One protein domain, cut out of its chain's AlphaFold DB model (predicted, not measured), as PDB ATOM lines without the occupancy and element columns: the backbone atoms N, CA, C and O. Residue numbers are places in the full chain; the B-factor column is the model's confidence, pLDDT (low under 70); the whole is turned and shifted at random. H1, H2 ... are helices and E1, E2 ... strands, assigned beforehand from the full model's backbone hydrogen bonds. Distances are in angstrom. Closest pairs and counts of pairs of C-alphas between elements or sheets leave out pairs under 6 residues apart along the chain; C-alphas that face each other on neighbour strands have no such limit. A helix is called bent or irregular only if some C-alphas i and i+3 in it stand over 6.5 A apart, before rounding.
ATOM      1  N   TYR A 103     286.144 299.069 306.829       90.81
ATOM      2  CA  TYR A 103     285.681 298.306 307.980       90.81
ATOM      3  C   TYR A 103     284.166 298.078 307.967       90.81
ATOM      4  O   TYR A 103     283.397 298.875 307.437       90.81
ATOM      5  N   PHE A 104     283.727 297.008 308.628       89.31
ATOM      6  CA  PHE A 104     282.322 296.743 308.928       89.31
ATOM      7  C   PHE A 104     282.020 297.073 310.391       89.31
ATOM      8  O   PHE A 104     282.722 296.603 311.289       89.31
ATOM      9  N   LYS A 105     280.958 297.848 310.650       90.44
ATOM     10  CA  LYS A 105     280.416 298.060 312.005       90.44
ATOM     11  C   LYS A 105     279.434 296.933 312.320       90.44
ATOM     12  O   LYS A 105     278.391 296.822 311.684       90.44
ATOM     13  N   ILE A 106     279.745 296.133 313.330       89.31
ATOM     14  CA  ILE A 106     278.822 295.168 313.923       89.31
ATOM     15  C   ILE A 106     278.209 295.791 315.167       89.31
ATOM     16  O   ILE A 106     278.919 296.283 316.049       89.31
ATOM     17  N   THR A 107     276.888 295.732 315.251       87.50
ATOM     18  CA  THR A 107     276.111 296.221 316.387       87.50
ATOM     19  C   THR A 107     275.376 295.080 317.082       87.50
ATOM     20  O   THR A 107     275.290 293.963 316.573       87.50
ATOM     21  N   GLY A 108     274.861 295.339 318.285       85.00
ATOM     22  CA  GLY A 108     274.001 294.379 318.978       85.00
ATOM     23  C   GLY A 108     274.728 293.222 319.666       85.00
ATOM     24  O   GLY A 108     274.056 292.298 320.133       85.00
ATOM     25  N   LEU A 109     276.061 293.265 319.787       89.62
ATOM     26  CA  LEU A 109     276.819 292.205 320.451       89.62
ATOM     27  C   LEU A 109     276.537 292.192 321.964       89.62
ATOM     28  O   LEU A 109     276.374 293.251 322.579       89.62
ATOM     29  N   PRO A 110     276.528 291.015 322.611       90.00
ATOM     30  CA  PRO A 110     276.525 290.920 324.069       90.00
ATOM     31  C   PRO A 110     277.691 291.685 324.714       90.00
ATOM     32  O   PRO A 110     278.784 291.785 324.153       90.00
ATOM     33  N   LEU A 111     277.504 292.199 325.930       88.31
ATOM     34  CA  LEU A 111     278.489 293.087 326.565       88.31
ATOM     35  C   LEU A 111     279.821 292.406 326.905       88.31
ATOM     36  O   LEU A 111     280.864 293.055 326.890       88.31
ATOM     37  N   ASN A 112     279.800 291.106 327.204       88.50
ATOM     38  CA  ASN A 112     281.002 290.330 327.509       88.50
ATOM     39  C   ASN A 112     281.649 289.686 326.273       88.50
ATOM     40  O   ASN A 112     282.585 288.914 326.449       88.50
ATOM     41  N   THR A 113     281.194 289.999 325.055       89.25
ATOM     42  CA  THR A 113     281.755 289.460 323.803       89.25
ATOM     43  C   THR A 113     283.253 289.761 323.683       89.25
ATOM     44  O   THR A 113     283.683 290.912 323.841       89.25
ATOM     45  N   THR A 114     284.033 288.718 323.403       89.00
ATOM     46  CA  THR A 114     285.481 288.741 323.135       89.00
ATOM     47  C   THR A 114     285.758 288.535 321.651       89.00
ATOM     48  O   THR A 114     284.863 288.171 320.893       89.00
ATOM     49  N   ALA A 115     287.005 288.754 321.225       86.19
ATOM     50  CA  ALA A 115     287.394 288.559 319.829       86.19
ATOM     51  C   ALA A 115     287.185 287.111 319.351       86.19
ATOM     52  O   ALA A 115     286.766 286.908 318.220       86.19
ATOM     53  N   LYS A 116     287.383 286.125 320.237       87.62
ATOM     54  CA  LYS A 116     287.144 284.703 319.940       87.62
ATOM     55  C   LYS A 116     285.676 284.409 319.637       87.62
ATOM     56  O   LYS A 116     285.375 283.652 318.725       87.62
ATOM     57  N   ASP A 117     284.758 285.051 320.360       89.62
ATOM     58  CA  ASP A 117     283.317 284.840 320.169       89.62
ATOM     59  C   ASP A 117     282.846 285.310 318.777       89.62
ATOM     60  O   ASP A 117     281.913 284.747 318.211       89.62
ATOM     61  N   ILE A 118     283.497 286.338 318.218       89.69
ATOM     62  CA  ILE A 118     283.180 286.896 316.892       89.69
ATOM     63  C   ILE A 118     284.143 286.433 315.796       89.69
ATOM     64  O   ILE A 118     283.980 286.832 314.647       89.69
ATOM     65  N   GLU A 119     285.121 285.584 316.108       88.81
ATOM     66  CA  GLU A 119     286.089 285.055 315.143       88.81
ATOM     67  C   GLU A 119     285.419 284.408 313.914       88.81
ATOM     68  O   GLU A 119     285.849 284.701 312.795       88.81
ATOM     69  N   PRO A 120     284.330 283.616 314.047       90.06
ATOM     70  CA  PRO A 120     283.629 283.077 312.881       90.06
ATOM     71  C   PRO A 120     283.083 284.177 311.965       90.06
ATOM     72  O   PRO A 120     283.139 284.056 310.743       90.06
ATOM     73  N   LEU A 121     282.599 285.273 312.554       89.00
ATOM     74  CA  LEU A 121     282.071 286.416 311.818       89.00
ATOM     75  C   LEU A 121     283.195 287.214 311.148       89.00
ATOM     76  O   LEU A 121     283.056 287.582 309.987       89.00
ATOM     77  N   ILE A 122     284.324 287.409 311.841       89.25
ATOM     78  CA  ILE A 122     285.540 288.009 311.272       89.25
ATOM     79  C   ILE A 122     285.981 287.224 310.038       89.25
ATOM     80  O   ILE A 122     286.178 287.822 308.984       89.25
ATOM     81  N   LYS A 123     286.062 285.893 310.128       90.00
ATOM     82  CA  LYS A 123     286.434 285.040 308.990       90.00
ATOM     83  C   LYS A 123     285.424 285.126 307.847       90.00
ATOM     84  O   LYS A 123     285.834 285.206 306.694       90.00
ATOM     85  N   HIS A 124     284.128 285.154 308.157       88.19
ATOM     86  CA  HIS A 124     283.065 285.226 307.154       88.19
ATOM     87  C   HIS A 124     283.129 286.501 306.300       88.19
ATOM     88  O   HIS A 124     282.930 286.438 305.091       88.19
ATOM     89  N   VAL A 125     283.452 287.647 306.910       88.31
ATOM     90  CA  VAL A 125     283.591 288.934 306.200       88.31
ATOM     91  C   VAL A 125     285.022 289.210 305.724       88.31
ATOM     92  O   VAL A 125     285.351 290.342 305.376       88.31
ATOM     93  N   TYR A 126     285.891 288.193 305.740       89.31
ATOM     94  CA  TYR A 126     287.315 288.304 305.412       89.31
ATOM     95  C   TYR A 126     288.065 289.392 306.203       89.31
ATOM     96  O   TYR A 126     289.015 290.013 305.712       89.31
ATOM     97  N   GLY A 127     287.641 289.616 307.446       88.00
ATOM     98  CA  GLY A 127     288.259 290.539 308.382       88.00
ATOM     99  C   GLY A 127     289.670 290.128 308.779       88.00
ATOM    100  O   GLY A 127     289.986 288.948 308.922       88.00
ATOM    101  N   ARG A 128     290.527 291.131 308.975       88.88
ATOM    102  CA  ARG A 128     291.941 290.968 309.352       88.88
ATOM    103  C   ARG A 128     292.215 291.324 310.810       88.88
ATOM    104  O   ARG A 128     293.145 290.806 311.422       88.88
ATOM    105  N   THR A 129     291.417 292.225 311.369       90.19
ATOM    106  CA  THR A 129     291.476 292.620 312.779       90.19
ATOM    107  C   THR A 129     290.122 293.154 313.217       90.19
ATOM    108  O   THR A 129     289.299 293.544 312.387       90.19
ATOM    109  N   CYS A 130     289.900 293.195 314.526       89.75
ATOM    110  CA  CYS A 130     288.683 293.721 315.112       89.75
ATOM    111  C   CYS A 130     288.992 294.644 316.293       89.75
ATOM    112  O   CYS A 130     289.835 294.326 317.130       89.75
ATOM    113  N   THR A 131     288.244 295.737 316.397       90.75
ATOM    114  CA  THR A 131     288.299 296.684 317.512       90.75
ATOM    115  C   THR A 131     286.920 296.803 318.136       90.75
ATOM    116  O   THR A 131     285.925 297.015 317.451       90.75
ATOM    117  N   PHE A 132     286.834 296.670 319.453       89.75
ATOM    118  CA  PHE A 132     285.572 296.825 320.166       89.75
ATOM    119  C   PHE A 132     285.363 298.264 320.618       89.75
ATOM    120  O   PHE A 132     286.291 298.874 321.149       89.75
ATOM    121  N   THR A 133     284.133 298.768 320.526       86.06
ATOM    122  CA  THR A 133     283.805 300.073 321.099       86.06
ATOM    123  C   THR A 133     283.831 300.037 322.618       86.06
ATOM    124  O   THR A 133     283.612 299.005 323.267       86.06
ATOM    125  N   GLN A 134     284.086 301.205 323.195       82.56
ATOM    126  CA  GLN A 134     283.902 301.405 324.615       82.56
ATOM    127  C   GLN A 134     282.417 301.296 324.981       82.56
ATOM    128  O   GLN A 134     281.563 301.942 324.381       82.56
ATOM    129  N   THR A 135     282.119 300.508 326.013       83.38
ATOM    130  CA  THR A 135     280.787 300.429 326.614       83.38
ATOM    131  C   THR A 135     280.725 301.254 327.895       83.38
ATOM    132  O   THR A 135     281.718 301.425 328.610       83.38
ATOM    133  N   THR A 136     279.541 301.774 328.202       77.81
ATOM    134  CA  THR A 136     279.251 302.445 329.471       77.81
ATOM    135  C   THR A 136     278.464 301.513 330.387       77.81
ATOM    136  O   THR A 136     277.973 300.457 329.985       77.81
ATOM    137  N   LYS A 137     278.280 301.920 331.646       77.19
ATOM    138  CA  LYS A 137     277.430 301.180 332.588       77.19
ATOM    139  C   LYS A 137     275.964 301.085 332.141       77.19
ATOM    140  O   LYS A 137     275.256 300.230 332.665       77.19
ATOM    141  N   TYR A 138     275.518 301.924 331.207       78.25
ATOM    142  CA  TYR A 138     274.150 301.929 330.684       78.25
ATOM    143  C   TYR A 138     274.016 301.191 329.351       78.25
ATOM    144  O   TYR A 138     272.905 300.841 328.969       78.25
ATOM    145  N   SER A 139     275.131 300.892 328.675       81.31
ATOM    146  CA  SER A 139     275.111 300.145 327.420       81.31
ATOM    147  C   SER A 139     274.430 298.788 327.608       81.31
ATOM    148  O   SER A 139     274.754 298.033 328.528       81.31
ATOM    149  N   THR A 140     273.484 298.484 326.723       83.75
ATOM    150  CA  THR A 140     272.764 297.201 326.654       83.75
ATOM    151  C   THR A 140     273.433 296.218 325.694       83.75
ATOM    152  O   THR A 140     273.272 295.003 325.831       83.75
ATOM    153  N   MET A 141     274.230 296.752 324.768       84.50
ATOM    154  CA  MET A 141     274.990 296.037 323.752       84.50
ATOM    155  C   MET A 141     276.397 296.626 323.600       84.50
ATOM    156  O   MET A 141     276.697 297.715 324.093       84.50
ATOM    157  N   LYS A 142     277.258 295.883 322.916       87.94
ATOM    158  CA  LYS A 142     278.614 296.259 322.530       87.94
ATOM    159  C   LYS A 142     278.689 296.303 321.005       87.94
ATOM    160  O   LYS A 142     278.031 295.507 320.339       87.94
ATOM    161  N   ASN A 143     279.496 297.209 320.467       90.25
ATOM    162  CA  ASN A 143     279.740 297.287 319.030       90.25
ATOM    163  C   ASN A 143     281.188 296.889 318.732       90.25
ATOM    164  O   ASN A 143     282.063 296.939 319.606       90.25
ATOM    165  N   ALA A 144     281.435 296.470 317.500       90.88
ATOM    166  CA  ALA A 144     282.756 296.101 317.023       90.88
ATOM    167  C   ALA A 144     282.971 296.604 315.596       90.88
ATOM    168  O   ALA A 144     282.039 296.626 314.798       90.88
ATOM    169  N   TYR A 145     284.200 296.983 315.281       91.88
ATOM    170  CA  TYR A 145     284.650 297.332 313.944       91.88
ATOM    171  C   TYR A 145     285.583 296.241 313.449       91.88
ATOM    172  O   TYR A 145     286.602 295.977 314.083       91.88
ATOM    173  N   ILE A 146     285.236 295.607 312.335       92.44
ATOM    174  CA  ILE A 146     286.093 294.623 311.674       92.44
ATOM    175  C   ILE A 146     286.744 295.293 310.483       92.44
ATOM    176  O   ILE A 146     286.046 295.681 309.554       92.44
ATOM    177  N   TYR A 147     288.067 295.394 310.497       91.38
ATOM    178  CA  TYR A 147     288.826 295.982 309.400       91.38
ATOM    179  C   TYR A 147     289.144 294.923 308.350       91.38
ATOM    180  O   TYR A 147     289.522 293.791 308.680       91.38
ATOM    181  N   VAL A 148     288.991 295.304 307.087       90.50
ATOM    182  CA  VAL A 148     289.065 294.406 305.933       90.50
ATOM    183  C   VAL A 148     290.009 295.005 304.901       90.50
ATOM    184  O   VAL A 148     290.086 296.220 304.741       90.50
ATOM    185  N   SER A 149     290.736 294.149 304.183       88.06
ATOM    186  CA  SER A 149     291.538 294.606 303.048       88.06
ATOM    187  C   SER A 149     290.628 295.207 301.967       88.06
ATOM    188  O   SER A 149     289.570 294.633 301.703       88.06
ATOM    189  N   PRO A 150     291.037 296.290 301.284       86.50
ATOM    190  CA  PRO A 150     290.262 296.884 300.199       86.50
ATOM    191  C   PRO A 150     289.817 295.895 299.121       86.50
ATOM    192  O   PRO A 150     288.697 295.995 298.637       86.50
ATOM    193  N   ASN A 151     290.634 294.881 298.829       84.19
ATOM    194  CA  ASN A 151     290.322 293.844 297.840       84.19
ATOM    195  C   ASN A 151     289.123 292.964 298.229       84.19
ATOM    196  O   ASN A 151     288.473 292.385 297.365       84.19
ATOM    197  N   ASN A 152     288.848 292.851 299.529       82.31
ATOM    198  CA  ASN A 152     287.785 292.012 300.080       82.31
ATOM    199  C   ASN A 152     286.597 292.851 300.571       82.31
ATOM    200  O   ASN A 152     285.649 292.310 301.139       82.31
ATOM    201  N   TYR A 153     286.661 294.168 300.386       78.56
ATOM    202  CA  TYR A 153     285.564 295.066 300.681       78.56
ATOM    203  C   TYR A 153     284.751 295.248 299.395       78.56
ATOM    204  O   TYR A 153     285.303 295.725 298.401       78.56
ATOM    205  N   PRO A 154     283.471 294.841 299.362       74.94
ATOM    206  CA  PRO A 154     282.660 295.016 298.167       74.94
ATOM    207  C   PRO A 154     282.604 296.510 297.820       74.94
ATOM    208  O   PRO A 154     282.472 297.331 298.735       74.94
ATOM    209  N   PRO A 155     282.689 296.890 296.531       61.19
ATOM    210  CA  PRO A 155     282.443 298.263 296.131       61.19
ATOM    211  C   PRO A 155     281.055 298.650 296.635       61.19
ATOM    212  O   PRO A 155     280.048 298.095 296.192       61.19
ATOM    213  N   MET A 156     280.992 299.568 297.597       52.16
ATOM    214  CA  MET A 156     279.749 300.270 297.867       52.16
ATOM    215  C   MET A 156     279.471 301.095 296.616       52.16
ATOM    216  O   MET A 156     280.054 302.163 296.433       52.16
ATOM    217  N   PHE A 180     262.738 292.988 326.830       76.94
ATOM    218  CA  PHE A 180     262.597 294.338 327.365       76.94
ATOM    219  C   PHE A 180     261.576 294.342 328.506       76.94
ATOM    220  O   PHE A 180     260.683 293.496 328.535       76.94
ATOM    221  N   ASP A 181     261.732 295.270 329.442       77.75
ATOM    222  CA  ASP A 181     260.662 295.663 330.356       77.75
ATOM    223  C   ASP A 181     260.060 296.975 329.848       77.75
ATOM    224  O   ASP A 181     260.744 297.759 329.192       77.75
ATOM    225  N   THR A 182     258.785 297.217 330.120       83.44
ATOM    226  CA  THR A 182     258.117 298.457 329.721       83.44
ATOM    227  C   THR A 182     258.092 299.420 330.905       83.44
ATOM    228  O   THR A 182     257.699 299.026 332.003       83.44
ATOM    229  N   ASP A 183     258.526 300.666 330.710       79.25
ATOM    230  CA  ASP A 183     258.432 301.697 331.750       79.25
ATOM    231  C   ASP A 183     256.995 302.232 331.916       79.25
ATOM    232  O   ASP A 183     256.087 301.897 331.155       79.25
ATOM    233  N   GLN A 184     256.775 303.101 332.909       80.06
ATOM    234  CA  GLN A 184     255.467 303.734 333.157       80.06
ATOM    235  C   GLN A 184     254.947 304.561 331.962       80.06
ATOM    236  O   GLN A 184     253.758 304.860 331.899       80.06
ATOM    237  N   ASN A 185     255.817 304.904 331.006       85.44
ATOM    238  CA  ASN A 185     255.511 305.674 329.802       85.44
ATOM    239  C   ASN A 185     255.406 304.787 328.547       85.44
ATOM    240  O   ASN A 185     255.485 305.298 327.428       85.44
ATOM    241  N   ASN A 186     255.248 303.471 328.708       79.25
ATOM    242  CA  ASN A 186     255.191 302.492 327.622       79.25
ATOM    243  C   ASN A 186     256.460 302.392 326.750       79.25
ATOM    244  O   ASN A 186     256.402 301.919 325.613       79.25
ATOM    245  N   ARG A 187     257.626 302.799 327.261       76.69
ATOM    246  CA  ARG A 187     258.912 302.691 326.553       76.69
ATOM    247  C   ARG A 187     259.582 301.354 326.843       76.69
ATOM    248  O   ARG A 187     259.605 300.899 327.984       76.69
ATOM    249  N   LYS A 188     260.179 300.750 325.811       80.75
ATOM    250  CA  LYS A 188     260.920 299.487 325.919       80.75
ATOM    251  C   LYS A 188     262.307 299.725 326.528       80.75
ATOM    252  O   LYS A 188     263.138 300.410 325.943       80.75
ATOM    253  N   ILE A 189     262.579 299.112 327.676       77.50
ATOM    254  CA  ILE A 189     263.888 299.074 328.333       77.50
ATOM    255  C   ILE A 189     264.512 297.705 328.081       77.50
ATOM    256  O   ILE A 189     264.148 296.710 328.708       77.50
ATOM    257  N   PHE A 190     265.473 297.644 327.164       79.12
ATOM    258  CA  PHE A 190     266.140 296.394 326.809       79.12
ATOM    259  C   PHE A 190     267.074 295.896 327.915       79.12
ATOM    260  O   PHE A 190     267.888 296.643 328.466       79.12
ATOM    261  N   LYS A 191     266.998 294.596 328.210       80.69
ATOM    262  CA  LYS A 191     267.877 293.943 329.186       80.69
ATOM    263  C   LYS A 191     269.268 293.722 328.598       80.69
ATOM    264  O   LYS A 191     269.429 293.386 327.426       80.69
ATOM    265  N   LYS A 192     270.291 293.861 329.444       84.00
ATOM    266  CA  LYS A 192     271.681 293.560 329.079       84.00
ATOM    267  C   LYS A 192     271.829 292.087 328.715       84.00
ATOM    268  O   LYS A 192     271.406 291.215 329.473       84.00
ATOM    269  N   ARG A 193     272.485 291.819 327.587       81.75
ATOM    270  CA  ARG A 193     272.772 290.457 327.122       81.75
ATOM    271  C   ARG A 193     274.220 290.082 327.419       81.75
ATOM    272  O   ARG A 193     275.138 290.860 327.155       81.75
ATOM    273  N   PHE A 194     274.408 288.869 327.932       86.06
ATOM    274  CA  PHE A 194     275.713 288.274 328.202       86.06
ATOM    275  C   PHE A 194     275.762 286.858 327.629       86.06
ATOM    276  O   PHE A 194     274.816 286.087 327.785       86.06
ATOM    277  N   ILE A 195     276.874 286.514 326.985       85.75
ATOM    278  CA  ILE A 195     277.186 285.148 326.566       85.75
ATOM    279  C   ILE A 195     277.418 284.327 327.833       85.75
ATOM    280  O   ILE A 195     278.248 284.700 328.668       85.75
ATOM    281  N   LYS A 196     276.685 283.221 327.990       82.81
ATOM    282  CA  LYS A 196     276.924 282.267 329.077       82.81
ATOM    283  C   LYS A 196     278.249 281.566 328.804       82.81
ATOM    284  O   LYS A 196     278.343 280.791 327.858       82.81
ATOM    285  N   ARG A 197     279.265 281.845 329.617       79.00
ATOM    286  CA  ARG A 197     280.505 281.073 329.608       79.00
ATOM    287  C   ARG A 197     280.427 280.025 330.704       79.00
ATOM    288  O   ARG A 197     280.113 280.363 331.845       79.00
TER     289      ARG A 197
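What this domain is: This is residues 103 to 156 and 180 to 197 of the 476 residues of an uncharacterized protein of Rhizophagus irregularis (UniProt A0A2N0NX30). A small, twisted three-stranded sheet, E1, E3 and E2, has one helix, H1, over one face, while a small hairpin of two short strands, E4 and E5, lies well away from it at one end of the long axis. After that hairpin, residues 191 to 197 run back from it as a tail with no named element. The printed part has 72 residues with one named helix and five named strands, in the order E1, H1, E2, E3, E4, E5, and its class is mixed, helices and strands. Both sheets, E1 - E3 - E2 and E4 - E5, are antiparallel. The whole is loose, with a radius of gyration of the C-alphas of 15.1 A, and elongated, spanning 51 by 32 by 19 A.

Where its parts are: E1, residues 103 to 109, begins at C-alpha 103 at (285.681, 298.306, 307.980) and is 16.5 A long. H1, residues 115 to 124, measures 13.8 A and is irregular: C-alphas 117 and 120 are 7.5 A apart. E2, residues 127 to 132, measures 13.6 A, and E3, residues 142 to 148, measures 19.7 A, beginning at C-alpha 142 at (278.614, 296.259, 322.530). E4 is residues 180 to 182, and E5, residues 188 to 190, ends at C-alpha 190 at (266.140, 296.394, 326.809).

How they stand to each other: In the larger sheet, E1 and E2 are edge strands and E3 is the inner strand. The sheet is only just strongly twisted, its C-alphas lying up to 4.1 A off the best plane. E1 and E3 are antiparallel at 157 degrees, with N 104 and O 146 2.8 A apart, within hydrogen-bond range. E2 and E3 form a hairpin at 153 degrees, with N 131 and O 145 at 2.8 A. H1 is on this sheet, giving two layers, a helix on one face of a sheet. The closest C-alphas of H1 and E2 are those of Ala 115 and Cys 130, 7.1 A apart. H1 and E1 are near each other, with 5 pairs of C-alphas within 10 A. E1, H1 and E2 form a split strand-helix-strand unit, two strands running the same way with E3 between them, and its crossover is right-handed. In H1, 4 of 6 O i to N i+4 pairs are within hydrogen-bond range. E4 and E5 form a hairpin at 148 degrees, with N 189 and O 181 at 2.7 A. E4 and E5 are apart from E1, H1, E2 and E3.

The domain as a whole: The two C-alphas farthest apart, those of Asn 151 and Gln 184, are 50.6 A apart. Residues 157 to 179 are not printed, and C-alphas 156 and 180 stand 34.6 A apart across this cut, in the link from E3 to E4. Of the links printed whole, E2 to E3 is short and the others are tight. The mean pLDDT of the printed part is 84.8, and residues 155 to 156 are under 70.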